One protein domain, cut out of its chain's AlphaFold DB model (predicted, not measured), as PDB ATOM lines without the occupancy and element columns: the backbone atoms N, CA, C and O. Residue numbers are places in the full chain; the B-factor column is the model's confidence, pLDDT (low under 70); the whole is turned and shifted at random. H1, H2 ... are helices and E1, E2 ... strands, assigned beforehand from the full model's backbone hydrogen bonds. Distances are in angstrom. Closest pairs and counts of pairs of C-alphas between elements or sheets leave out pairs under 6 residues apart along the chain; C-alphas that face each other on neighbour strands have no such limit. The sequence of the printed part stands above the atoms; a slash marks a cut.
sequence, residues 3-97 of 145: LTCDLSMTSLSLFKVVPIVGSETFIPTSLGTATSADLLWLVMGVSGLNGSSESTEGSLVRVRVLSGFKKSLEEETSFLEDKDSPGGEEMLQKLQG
ATOM      1  N   LEU A   3      -0.937  48.681  34.451       82.69
ATOM      2  CA  LEU A   3      -0.928  48.675  32.994       82.69
ATOM      3  C   LEU A   3      -2.216  49.311  32.481       82.69
ATOM      4  O   LEU A   3      -3.292  49.019  33.004       82.69
ATOM      5  N   THR A   4      -2.103  50.136  31.446       80.62
ATOM      6  CA  THR A   4      -3.253  50.631  30.686       80.62
ATOM      7  C   THR A   4      -3.348  49.826  29.402       80.62
ATOM      8  O   THR A   4      -2.363  49.703  28.674       80.62
ATOM      9  N   CYS A   5      -4.521  49.271  29.116       83.06
ATOM     10  CA  CYS A   5      -4.784  48.582  27.860       83.06
ATOM     11  C   CYS A   5      -5.827  49.366  27.066       83.06
ATOM     12  O   CYS A   5      -6.919  49.621  27.571       83.06
ATOM     13  N   ASP A   6      -5.485  49.728  25.834       85.06
ATOM     14  CA  ASP A   6      -6.415  50.287  24.864       85.06
ATOM     15  C   ASP A   6      -6.651  49.255  23.759       85.06
ATOM     16  O   ASP A   6      -5.788  49.004  22.914       85.06
ATOM     17  N   LEU A   7      -7.838  48.649  23.775       89.25
ATOM     18  CA  LEU A   7      -8.238  47.646  22.790       89.25
ATOM     19  C   LEU A   7      -8.482  48.253  21.404       89.25
ATOM     20  O   LEU A   7      -8.274  47.569  20.407       89.25
ATOM     21  N   SER A   8      -8.895  49.522  21.334       92.00
ATOM     22  CA  SER A   8      -9.148  50.211  20.066       92.00
ATOM     23  C   SER A   8      -7.848  50.506  19.324       92.00
ATOM     24  O   SER A   8      -7.764  50.312  18.115       92.00
ATOM     25  N   MET A   9      -6.808  50.887  20.070       91.75
ATOM     26  CA  MET A   9      -5.461  51.098  19.545       91.75
ATOM     27  C   MET A   9      -4.589  49.840  19.584       91.75
ATOM     28  O   MET A   9      -3.420  49.896  19.207       91.75
ATOM     29  N   THR A  10      -5.123  48.699  20.037       91.31
ATOM     30  CA  THR A  10      -4.370  47.446  20.232       91.31
ATOM     31  C   THR A  10      -3.059  47.649  21.003       91.31
ATOM     32  O   THR A  10      -2.031  47.054  20.684       91.31
ATOM     33  N   SER A  11      -3.078  48.527  22.009       90.12
ATOM     34  CA  SER A  11      -1.881  48.933  22.744       90.12
ATOM     35  C   SER A  11      -1.973  48.573  24.225       90.12
ATOM     36  O   SER A  11      -3.041  48.580  24.842       90.12
ATOM     37  N   LEU A  12      -0.820  48.236  24.794       88.00
ATOM     38  CA  LEU A  12      -0.626  48.010  26.218       88.00
ATOM     39  C   LEU A  12       0.538  48.895  26.656       88.00
ATOM     40  O   LEU A  12       1.644  48.759  26.135       88.00
ATOM     41  N   SER A  13       0.295  49.800  27.597       82.88
ATOM     42  CA  SER A  13       1.299  50.736  28.096       82.88
ATOM     43  C   SER A  13       1.481  50.602  29.604       82.88
ATOM     44  O   SER A  13       0.563  50.245  30.348       82.88
ATOM     45  N   LEU A  14       2.705  50.866  30.067       80.69
ATOM     46  CA  LEU A  14       2.985  50.991  31.490       80.69
ATOM     47  C   LEU A  14       2.353  52.285  31.994       80.69
ATOM     48  O   LEU A  14       2.716  53.367  31.544       80.69
ATOM     49  N   PHE A  15       1.440  52.154  32.948       78.06
ATOM     50  CA  PHE A  15       0.768  53.299  33.536       78.06
ATOM     51  C   PHE A  15       1.566  53.880  34.701       78.06
ATOM     52  O   PHE A  15       1.915  55.054  34.697       78.06
ATOM     53  N   LYS A  16       1.863  53.049  35.711       78.62
ATOM     54  CA  LYS A  16       2.574  53.476  36.925       78.62
ATOM     55  C   LYS A  16       3.205  52.294  37.657       78.62
ATOM     56  O   LYS A  16       2.618  51.211  37.756       78.62
ATOM     57  N   VAL A  17       4.394  52.503  38.218       80.38
ATOM     58  CA  VAL A  17       5.002  51.592  39.198       80.38
ATOM     59  C   VAL A  17       4.811  52.204  40.574       80.38
ATOM     60  O   VAL A  17       5.188  53.346  40.804       80.38
ATOM     61  N   VAL A  18       4.197  51.444  41.473       77.88
ATOM     62  CA  VAL A  18       3.851  51.913  42.811       77.88
ATOM     63  C   VAL A  18       4.671  51.100  43.815       77.88
ATOM     64  O   VAL A  18       4.372  49.916  43.998       77.88
ATOM     65  N   PRO A  19       5.731  51.677  44.410       76.12
ATOM     66  CA  PRO A  19       6.528  50.990  45.414       76.12
ATOM     67  C   PRO A  19       5.743  50.910  46.724       76.12
ATOM     68  O   PRO A  19       5.209  51.910  47.204       76.12
ATOM     69  N   ILE A  20       5.676  49.718  47.313       77.25
ATOM     70  CA  ILE A  20       5.027  49.520  48.607       77.25
ATOM     71  C   ILE A  20       6.122  49.488  49.671       77.25
ATOM     72  O   ILE A  20       6.797  48.481  49.868       77.25
ATOM     73  N   VAL A  21       6.345  50.632  50.315       72.56
ATOM     74  CA  VAL A  21       7.383  50.776  51.344       72.56
ATOM     75  C   VAL A  21       6.924  50.097  52.642       72.56
ATOM     76  O   VAL A  21       5.751  50.186  53.026       72.56
ATOM     77  N   GLY A  22       7.851  49.393  53.301       68.31
ATOM     78  CA  GLY A  22       7.631  48.760  54.607       68.31
ATOM     79  C   GLY A  22       6.777  47.486  54.584       68.31
ATOM     80  O   GLY A  22       6.251  47.097  55.623       68.31
ATOM     81  N   SER A  23       6.594  46.847  53.422       65.75
ATOM     82  CA  SER A  23       5.757  45.646  53.265       65.75
ATOM     83  C   SER A  23       6.539  44.408  52.818       65.75
ATOM     84  O   SER A  23       6.033  43.619  52.028       65.75
ATOM     85  N   GLU A  24       7.767  44.208  53.297       69.44
ATOM     86  CA  GLU A  24       8.602  43.059  52.887       69.44
ATOM     87  C   GLU A  24       7.940  41.699  53.172       69.44
ATOM     88  O   GLU A  24       8.200  40.711  52.492       69.44
ATOM     89  N   THR A  25       7.029  41.655  54.146       78.69
ATOM     90  CA  THR A  25       6.281  40.455  54.534       78.69
ATOM     91  C   THR A  25       4.915  40.321  53.862       78.69
ATOM     92  O   THR A  25       4.311  39.254  53.970       78.69
ATOM     93  N   PHE A  26       4.423  41.351  53.162       83.88
ATOM     94  CA  PHE A  26       3.088  41.375  52.556       83.88
ATOM     95  C   PHE A  26       3.168  41.559  51.040       83.88
ATOM     96  O   PHE A  26       3.799  42.490  50.543       83.88
ATOM     97  N   ILE A  27       2.464  40.706  50.300       87.25
ATOM     98  CA  ILE A  27       2.405  40.742  48.838       87.25
ATOM     99  C   ILE A  27       0.984  41.103  48.399       87.25
ATOM    100  O   ILE A  27       0.029  40.549  48.948       87.25
ATOM    101  N   PRO A  28       0.805  42.006  47.415       88.38
ATOM    102  CA  PRO A  28      -0.507  42.291  46.845       88.38
ATOM    103  C   PRO A  28      -1.137  41.029  46.253       88.38
ATOM    104  O   PRO A  28      -0.555  40.395  45.376       88.38
ATOM    105  N   THR A  29      -2.329  40.679  46.721       90.00
ATOM    106  CA  THR A  29      -3.099  39.524  46.239       90.00
ATOM    107  C   THR A  29      -4.290  39.950  45.398       90.00
ATOM    108  O   THR A  29      -4.681  39.226  44.485       90.00
ATOM    109  N   SER A  30      -4.855  41.129  45.662       88.62
ATOM    110  CA  SER A  30      -5.934  41.673  44.847       88.62
ATOM    111  C   SER A  30      -5.891  43.192  44.749       88.62
ATOM    112  O   SER A  30      -5.267  43.895  45.549       88.62
ATOM    113  N   LEU A  31      -6.553  43.681  43.704       88.38
ATOM    114  CA  LEU A  31      -6.630  45.082  43.344       88.38
ATOM    115  C   LEU A  31      -8.083  45.420  43.021       88.38
ATOM    116  O   LEU A  31      -8.738  44.681  42.285       88.38
ATOM    117  N   GLY A  32      -8.574  46.535  43.545       86.00
ATOM    118  CA  GLY A  32      -9.910  47.047  43.271       86.00
ATOM    119  C   GLY A  32      -9.859  48.520  42.903       86.00
ATOM    120  O   GLY A  32      -9.111  49.292  43.499       86.00
ATOM    121  N   THR A  33     -10.654  48.931  41.923       83.50
ATOM    122  CA  THR A  33     -10.820  50.345  41.563       83.50
ATOM    123  C   THR A  33     -12.303  50.659  41.493       83.50
ATOM    124  O   THR A  33     -13.111  49.796  41.143       83.50
ATOM    125  N   ALA A  34     -12.675  51.890  41.829       72.31
ATOM    126  CA  ALA A  34     -14.009  52.398  41.550       72.31
ATOM    127  C   ALA A  34     -13.912  53.369  40.373       72.31
ATOM    128  O   ALA A  34     -13.100  54.288  40.390       72.31
ATOM    129  N   THR A  35     -14.734  53.191  39.342       64.94
ATOM    130  CA  THR A  35     -14.648  53.987  38.104       64.94
ATOM    131  C   THR A  35     -14.824  55.490  38.365       64.94
ATOM    132  O   THR A  35     -14.175  56.314  37.719       64.94
ATOM    133  N   SER A  36     -15.641  55.843  39.361       64.38
ATOM    134  CA  SER A  36     -15.955  57.216  39.771       64.38
ATOM    135  C   SER A  36     -14.949  57.854  40.734       64.38
ATOM    136  O   SER A  36     -14.990  59.068  40.906       64.38
ATOM    137  N   ALA A  37     -14.050  57.081  41.352       67.31
ATOM    138  CA  ALA A  37     -13.094  57.589  42.331       67.31
ATOM    139  C   ALA A  37     -11.656  57.382  41.845       67.31
ATOM    140  O   ALA A  37     -11.311  56.333  41.304       67.31
ATOM    141  N   ASP A  38     -10.780  58.353  42.088       80.31
ATOM    142  CA  ASP A  38      -9.343  58.224  41.809       80.31
ATOM    143  C   ASP A  38      -8.629  57.470  42.940       80.31
ATOM    144  O   ASP A  38      -7.555  57.856  43.402       80.31
ATOM    145  N   LEU A  39      -9.259  56.380  43.388       84.12
ATOM    146  CA  LEU A  39      -8.809  55.506  44.462       84.12
ATOM    147  C   LEU A  39      -8.575  54.088  43.943       84.12
ATOM    148  O   LEU A  39      -9.422  53.495  43.268       84.12
ATOM    149  N   LEU A  40      -7.427  53.541  44.316       86.38
ATOM    150  CA  LEU A  40      -7.014  52.182  44.017       86.38
ATOM    151  C   LEU A  40      -6.814  51.433  45.333       86.38
ATOM    152  O   LEU A  40      -5.942  51.772  46.127       86.38
ATOM    153  N   TRP A  41      -7.627  50.413  45.555       87.88
ATOM    154  CA  TRP A  41      -7.588  49.557  46.731       87.88
ATOM    155  C   TRP A  41      -6.667  48.374  46.477       87.88
ATOM    156  O   TRP A  41      -6.831  47.661  45.489       87.88
ATOM    157  N   LEU A  42      -5.716  48.152  47.374       89.06
ATOM    158  CA  LEU A  42      -4.819  47.008  47.365       89.06
ATOM    159  C   LEU A  42      -5.118  46.149  48.584       89.06
ATOM    160  O   LEU A  42      -5.017  46.626  49.714       89.06
ATOM    161  N   VAL A  43      -5.409  44.873  48.355       89.81
ATOM    162  CA  VAL A  43      -5.405  43.864  49.417       89.81
ATOM    163  C   VAL A  43      -4.100  43.099  49.324       89.81
ATOM    164  O   VAL A  43      -3.682  42.676  48.243       89.81
ATOM    165  N   MET A  44      -3.443  42.936  50.463       89.69
ATOM    166  CA  MET A  44      -2.146  42.291  50.564       89.69
ATOM    167  C   MET A  44      -2.215  41.140  51.561       89.69
ATOM    168  O   MET A  44      -2.738  41.299  52.660       89.69
ATOM    169  N   GLY A  45      -1.679  39.984  51.183       88.44
ATOM    170  CA  GLY A  45      -1.558  38.816  52.053       88.44
ATOM    171  C   GLY A  45      -0.133  38.653  52.566       88.44
ATOM    172  O   GLY A  45       0.823  39.024  51.882       88.44
ATOM    173  N   VAL A  46       0.025  38.087  53.761       86.75
ATOM    174  CA  VAL A  46       1.349  37.728  54.284       86.75
ATOM    175  C   VAL A  46       1.994  36.629  53.421       86.75
ATOM    176  O   VAL A  46       1.348  35.640  53.083       86.75
ATOM    177  N   SER A  47       3.269  36.787  53.060       79.75
ATOM    178  CA  SER A  47       4.013  35.830  52.218       79.75
ATOM    179  C   SER A  47       5.305  35.301  52.852       79.75
ATOM    180  O   SER A  47       5.955  34.433  52.271       79.75
ATOM    181  N   GLY A  48       5.687  35.794  54.031       69.06
ATOM    182  CA  GLY A  48       6.940  35.430  54.699       69.06
ATOM    183  C   GLY A  48       6.808  35.470  56.213       69.06
ATOM    184  O   GLY A  48       7.488  36.255  56.870       69.06
ATOM    185  N   LEU A  49       5.892  34.670  56.770       65.62
ATOM    186  CA  LEU A  49       5.717  34.583  58.218       65.62
ATOM    187  C   LEU A  49       6.895  33.809  58.827       65.62
ATOM    188  O   LEU A  49       6.850  32.589  58.985       65.62
ATOM    189  N   ASN A  50       7.969  34.520  59.162       59.25
ATOM    190  CA  ASN A  50       9.038  33.959  59.974       59.25
ATOM    191  C   ASN A  50       8.468  33.772  61.385       59.25
ATOM    192  O   ASN A  50       8.057  34.744  62.011       59.25
ATOM    193  N   GLY A  51       8.409  32.529  61.876       53.75
ATOM    194  CA  GLY A  51       7.719  32.138  63.118       53.75
ATOM    195  C   GLY A  51       8.290  32.699  64.433       53.75
ATOM    196  O   GLY A  51       8.129  32.071  65.470       53.75
ATOM    197  N   SER A  52       8.987  33.836  64.391       51.25
ATOM    198  CA  SER A  52       9.721  34.451  65.499       51.25
ATOM    199  C   SER A  52       9.278  35.883  65.827       51.25
ATOM    200  O   SER A  52       9.785  36.440  66.798       51.25
ATOM    201  N   SER A  53       8.376  36.516  65.076       46.47
ATOM    202  CA  SER A  53       7.930  37.872  65.422       46.47
ATOM    203  C   SER A  53       6.663  37.841  66.276       46.47
ATOM    204  O   SER A  53       5.549  37.938  65.770       46.47
ATOM    205  N   GLU A  54       6.859  37.802  67.595       50.38
ATOM    206  CA  GLU A  54       5.866  38.194  68.617       50.38
ATOM    207  C   GLU A  54       5.380  39.655  68.467       50.38
ATOM    208  O   GLU A  54       4.517  40.100  69.215       50.38
ATOM    209  N   SER A  55       5.914  40.421  67.508       49.41
ATOM    210  CA  SER A  55       5.742  41.874  67.400       49.41
ATOM    211  C   SER A  55       5.052  42.379  66.130       49.41
ATOM    212  O   SER A  55       4.909  43.588  65.965       49.41
ATOM    213  N   THR A  56       4.575  41.511  65.238       50.88
ATOM    214  CA  THR A  56       3.595  41.947  64.231       50.88
ATOM    215  C   THR A  56       2.215  41.757  64.827       50.88
ATOM    216  O   THR A  56       1.760  40.620  64.918       50.88
ATOM    217  N   GLU A  57       1.579  42.860  65.249       55.41
ATOM    218  CA  GLU A  57       0.128  42.936  65.484       55.41
ATOM    219  C   GLU A  57      -0.560  41.991  64.487       55.41
ATOM    220  O   GLU A  57      -0.325  42.152  63.290       55.41
ATOM    221  N   GLY A  58      -1.263  40.962  64.987       62.66
ATOM    222  CA  GLY A  58      -1.570  39.659  64.354       62.66
ATOM    223  C   GLY A  58      -2.392  39.643  63.056       62.66
ATOM    224  O   GLY A  58      -3.160  38.722  62.806       62.66
ATOM    225  N   SER A  59      -2.228  40.653  62.223       71.56
ATOM    226  CA  SER A  59      -2.885  40.903  60.964       71.56
ATOM    227  C   SER A  59      -2.241  40.077  59.845       71.56
ATOM    228  O   SER A  59      -1.106  40.324  59.433       71.56
ATOM    229  N   LEU A  60      -2.966  39.076  59.339       83.19
ATOM    230  CA  LEU A  60      -2.533  38.235  58.207       83.19
ATOM    231  C   LEU A  60      -2.801  38.883  56.839       83.19
ATOM    232  O   LEU A  60      -2.338  38.396  55.803       83.19
ATOM    233  N   VAL A  61      -3.558  39.978  56.842       87.44
ATOM    234  CA  VAL A  61      -4.036  40.695  55.659       87.44
ATOM    235  C   VAL A  61      -3.847  42.187  55.892       87.44
ATOM    236  O   VAL A  61      -4.141  42.652  56.981       87.44
ATOM    237  N   ARG A  62      -3.409  42.944  54.886       87.56
ATOM    238  CA  ARG A  62      -3.384  44.416  54.913       87.56
ATOM    239  C   ARG A  62      -4.219  45.002  53.786       87.56
ATOM    240  O   ARG A  62      -4.340  44.388  52.724       87.56
ATOM    241  N   VAL A  63      -4.754  46.198  54.005       88.75
ATOM    242  CA  VAL A  63      -5.525  46.961  53.023       88.75
ATOM    243  C   VAL A  63      -4.901  48.342  52.883       88.75
ATOM    244  O   VAL A  63      -4.899  49.142  53.808       88.75
ATOM    245  N   ARG A  64      -4.387  48.646  51.691       88.50
ATOM    246  CA  ARG A  64      -3.841  49.969  51.376       88.50
ATOM    247  C   ARG A  64      -4.695  50.656  50.332       88.50
ATOM    248  O   ARG A  64      -5.116  50.026  49.362       88.50
ATOM    249  N   VAL A  65      -4.895  51.960  50.490       88.00
ATOM    250  CA  VAL A  65      -5.580  52.778  49.484       88.00
ATOM    251  C   VAL A  65      -4.581  53.733  48.864       88.00
ATOM    252  O   VAL A  65      -3.940  54.514  49.559       88.00
ATOM    253  N   LEU A  66      -4.441  53.664  47.548       86.88
ATOM    254  CA  LEU A  66      -3.650  54.601  46.771       86.88
ATOM    255  C   LEU A  66      -4.581  55.674  46.207       86.88
ATOM    256  O   LEU A  66      -5.483  55.372  45.421       86.88
ATOM    257  N   SER A  67      -4.349  56.922  46.601       84.19
ATOM    258  CA  SER A  67      -5.090  58.074  46.095       84.19
ATOM    259  C   SER A  67      -4.357  58.737  44.935       84.19
ATOM    260  O   SER A  67      -3.125  58.774  44.887       84.19
ATOM    261  N   GLY A  68      -5.125  59.266  43.981       77.00
ATOM    262  CA  GLY A  68      -4.580  59.990  42.843       77.00
ATOM    263  C   GLY A  68      -3.961  59.079  41.791       77.00
ATOM    264  O   GLY A  68      -3.076  59.505  41.055       77.00
ATOM    265  N   PHE A  69      -4.400  57.818  41.704       74.88
ATOM    266  CA  PHE A  69      -3.785  56.873  40.773       74.88
ATOM    267  C   PHE A  69      -4.002  57.277  39.309       74.88
ATOM    268  O   PHE A  69      -3.120  57.018  38.509       74.88
ATOM    269  N   LYS A  70      -5.110  57.951  38.958       71.69
ATOM    270  CA  LYS A  70      -5.383  58.425  37.584       71.69
ATOM    271  C   LYS A  70      -4.582  59.664  37.164       71.69
ATOM    272  O   LYS A  70      -4.670  60.071  36.006       71.69
ATOM    273  N   LYS A  71      -3.836  60.275  38.086       68.62
ATOM    274  CA  LYS A  71      -3.000  61.443  37.796       68.62
ATOM    275  C   LYS A  71      -1.806  61.052  36.927       68.62
ATOM    276  O   LYS A  71      -1.458  59.873  36.832       68.62
ATOM    277  N   SER A  72      -1.200  62.044  36.277       65.25
ATOM    278  CA  SER A  72      -0.039  61.847  35.403       65.25
ATOM    279  C   SER A  72       1.120  61.154  36.142       65.25
ATOM    280  O   SER A  72       1.170  61.097  37.375       65.25
ATOM    281  N   LEU A  73       2.067  60.599  35.379       64.19
ATOM    282  CA  LEU A  73       3.214  59.858  35.919       64.19
ATOM    283  C   LEU A  73       4.036  60.686  36.931       64.19
ATOM    284  O   LEU A  73       4.624  60.115  37.845       64.19
ATOM    285  N   GLU A  74       4.042  62.010  36.771       62.88
ATOM    286  CA  GLU A  74       4.859  62.968  37.525       62.88
ATOM    287  C   GLU A  74       4.227  63.405  38.856       62.88
ATOM    288  O   GLU A  74       4.925  63.917  39.727       62.88
ATOM    289  N   GLU A  75       2.922  63.184  39.050       67.56
ATOM    290  CA  GLU A  75       2.242  63.560  40.289       67.56
ATOM    291  C   GLU A  75       2.392  62.482  41.377       67.56
ATOM    292  O   GLU A  75       2.179  61.277  41.155       67.56
ATOM    293  N   GLU A  76       2.736  62.935  42.587       66.88
ATOM    294  CA  GLU A  76       2.895  62.082  43.762       66.88
ATOM    295  C   GLU A  76       1.580  61.381  44.117       66.88
ATOM    296  O   GLU A  76       0.513  61.989  44.232       66.88
ATOM    297  N   THR A  77       1.663  60.067  44.301       73.50
ATOM    298  CA  THR A  77       0.568  59.263  44.842       73.50
ATOM    299  C   THR A  77       0.762  59.067  46.330       73.50
ATOM    300  O   THR A  77       1.832  58.630  46.755       73.50
ATOM    301  N   SER A  78      -0.288  59.311  47.108       80.06
ATOM    302  CA  SER A  78      -0.291  59.038  48.540       80.06
ATOM    303  C   SER A  78      -0.898  57.670  48.834       80.06
ATOM    304  O   SER A  78      -1.890  57.257  48.224       80.06
ATOM    305  N   PHE A  79      -0.281  56.970  49.780       82.12
ATOM    306  CA  PHE A  79      -0.818  55.747  50.352       82.12
ATOM    307  C   PHE A  79      -1.478  56.035  51.688       82.12
ATOM    308  O   PHE A  79      -0.928  56.752  52.519       82.12
ATOM    309  N   LEU A  80      -2.630  55.414  51.882       85.88
ATOM    310  CA  LEU A  80      -3.350  55.366  53.137       85.88
ATOM    311  C   LEU A  80      -3.197  53.966  53.730       85.88
ATOM    312  O   LEU A  80      -3.377  52.971  53.014       85.88
ATOM    313  N   GLU A  81      -2.825  53.899  55.006       84.44
ATOM    314  CA  GLU A  81      -2.679  52.639  55.728       84.44
ATOM    315  C   GLU A  81      -4.032  52.073  56.176       84.44
ATOM    316  O   GLU A  81      -5.072  52.726  56.088       84.44
ATOM    317  N   ASP A  82      -3.985  50.844  56.688       82.75
ATOM    318  CA  ASP A  82      -5.121  50.077  57.190       82.75
ATOM    319  C   ASP A  82      -6.065  50.925  58.067       82.75
ATOM    320  O   ASP A  82      -7.262  51.018  57.787       82.75
ATOM    321  N   LYS A  83      -5.510  51.577  59.102       80.56
ATOM    322  CA  LYS A  83      -6.250  52.349  60.121       80.56
ATOM    323  C   LYS A  83      -6.763  53.689  59.605       80.56
ATOM    324  O   LYS A  83      -7.774  54.188  60.091       80.56
ATOM    325  N   ASP A  84      -6.077  54.249  58.620       83.81
ATOM    326  CA  ASP A  84      -6.428  55.546  58.058       83.81
ATOM    327  C   ASP A  84      -7.466  55.404  56.934       83.81
ATOM    328  O   ASP A  84      -8.111  56.380  56.545       83.81
ATOM    329  N   SER A  85      -7.648  54.188  56.407       81.81
ATOM    330  CA  SER A  85      -8.613  53.909  55.350       81.81
ATOM    331  C   SER A  85     -10.054  53.830  55.879       81.81
ATOM    332  O   SER A  85     -10.327  53.167  56.886       81.81
ATOM    333  N   PRO A  86     -11.024  54.480  55.207       81.50
ATOM    334  CA  PRO A  86     -12.414  54.459  55.645       81.50
ATOM    335  C   PRO A  86     -12.975  53.034  55.571       81.50
ATOM    336  O   PRO A  86     -13.030  52.437  54.497       81.50
ATOM    337  N   GLY A  87     -13.390  52.490  56.719       83.00
ATOM    338  CA  GLY A  87     -13.873  51.108  56.832       83.00
ATOM    339  C   GLY A  87     -12.773  50.040  56.767       83.00
ATOM    340  O   GLY A  87     -13.093  48.852  56.695       83.00
ATOM    341  N   GLY A  88     -11.496  50.435  56.812       82.62
ATOM    342  CA  GLY A  88     -10.355  49.521  56.736       82.62
ATOM    343  C   GLY A  88     -10.366  48.453  57.820       82.62
ATOM    344  O   GLY A  88     -10.180  47.278  57.523       82.62
ATOM    345  N   GLU A  89     -10.670  48.834  59.060       83.25
ATOM    346  CA  GLU A  89     -10.722  47.904  60.192       83.25
ATOM    347  C   GLU A  89     -11.824  46.840  60.032       83.25
ATOM    348  O   GLU A  89     -11.565  45.649  60.206       83.25
ATOM    349  N   GLU A  90     -13.030  47.233  59.602       86.25
ATOM    350  CA  GLU A  90     -14.130  46.290  59.342       86.25
ATOM    351  C   GLU A  90     -13.788  45.338  58.182       86.25
ATOM    352  O   GLU A  90     -14.076  44.138  58.230       86.25
ATOM    353  N   MET A  91     -13.150  45.860  57.131       85.50
ATOM    354  CA  MET A  91     -12.702  45.059  55.994       85.50
ATOM    355  C   MET A  91     -11.608  44.071  56.405       85.50
ATOM    356  O   MET A  91     -11.675  42.901  56.029       85.50
ATOM    357  N   LEU A  92     -10.637  44.508  57.206       86.00
ATOM    358  CA  LEU A  92      -9.590  43.647  57.743       86.00
ATOM    359  C   LEU A  92     -10.166  42.530  58.600       86.00
ATOM    360  O   LEU A  92      -9.810  41.372  58.391       86.00
ATOM    361  N   GLN A  93     -11.102  42.847  59.491       84.69
ATOM    362  CA  GLN A  93     -11.769  41.848  60.316       84.69
ATOM    363  C   GLN A  93     -12.494  40.798  59.460       84.69
ATOM    364  O   GLN A  93     -12.373  39.599  59.705       84.69
ATOM    365  N   LYS A  94     -13.204  41.225  58.406       88.00
ATOM    366  CA  LYS A  94     -13.876  40.307  57.470       88.00
ATOM    367  C   LYS A  94     -12.897  39.443  56.677       88.00
ATOM    368  O   LYS A  94     -13.183  38.272  56.450       88.00
ATOM    369  N   LEU A  95     -11.773  40.009  56.236       87.06
ATOM    370  CA  LEU A  95     -10.780  39.300  55.424       87.06
ATOM    371  C   LEU A  95      -9.925  38.330  56.242       87.06
ATOM    372  O   LEU A  95      -9.558  37.272  55.739       87.06
ATOM    373  N   GLN A  96      -9.603  38.681  57.485       85.06
ATOM    374  CA  GLN A  96      -8.836  37.825  58.391       85.06
ATOM    375  C   GLN A  96      -9.695  36.711  58.988       85.06
ATOM    376  O   GLN A  96      -9.181  35.640  59.308       85.06
ATOM    377  N   GLY A  97     -11.002  36.953  59.109       79.88
ATOM    378  CA  GLY A  97     -11.900  36.064  59.822       79.88
ATOM    379  C   GLY A  97     -11.618  36.064  61.324       79.88
ATOM    380  O   GLY A  97     -10.946  36.943  61.863       79.88
TER     381      GLY A  97
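This is residues 3 to 97 of the 145 residues of an uncharacterized protein of Cuscuta campestris (UniProt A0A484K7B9). A strongly twisted slab of four antiparallel strands, E3 to E6, makes the body, with the short helix H1 packed over one face at E5. A separate two-stranded hairpin, E1 and E2, makes one end of the long axis and the loop between E4 and E5 makes the other; residues 6 to 11 and 51 to 57 stick out there. The printed part has 95 residues with six named strands and then one named helix, in the order E1 E2 E3 E4 E5 E6 H1; the sheets run E1 - E2 and E3 - E4 - E5 - E6, both antiparallel. The class is mostly strand, though under half of the residues, 45 of 95, are in named elements. The whole is loose, with a radius of gyration of the C-alphas of 15.4 A, and elongated, spanning 51 by 26 by 24 A.

E1, residues 3 to 6, and E2, residues 11 to 16, form an antiparallel hairpin at 149 degrees, with N 4 and O 13 2.9 A apart, within hydrogen-bond range. E3, residues 26 to 33, bends by 59 degrees at residue 29. E3 and E4, residues 39 to 46, are a hairpin, with N 32 and O 41 2.8 A apart. E4 and E5, residues 61 to 67, are another, at 158 degrees, with N 42 and O 64 2.8 A apart. E5 and E6, residues 78 to 80, form the last hairpin, with N 80 and O 65 2.8 A apart. E3 to E6 are a meander, each strand the antiparallel neighbour of the one before; E3 and E6 are its edge strands. H1, residues 88 to 96, is on this sheet at a height over the sheet of 8.7 A. It lies over E5, slantwise to the strands, at 35 degrees to E5 on the local plane; their closest C-alphas, of Val 61 and Gln 96, are 6.2 A apart. In H1 every O i to N i+4 pair is within hydrogen-bond range. E1 and E2 are apart from E3, E4, E5, E6 and H1.

E1 begins at C-alpha 3, (-0.928, 48.675, 32.994), and is 9.9 A long; E2 is 15.5 A long. E3 measures 19.9 A, E4 22.7 A from C-alpha 39 at (-8.809, 55.506, 44.462), E5 19.9 A and E6 6.6 A. H1 is 11.9 A long and ends at C-alpha 96, (-8.836, 37.825, 58.391).

The two C-alphas farthest apart, of Ser 8 and Glu 54, are 52.2 A apart. The printed part has no cut. The link from E4 to E5, residues 47 to 60, is long. Mean pLDDT of the printed part is 78.3; residues 22 to 24, 35 to 37, 48 to 58 and 71 to 76 are under 70.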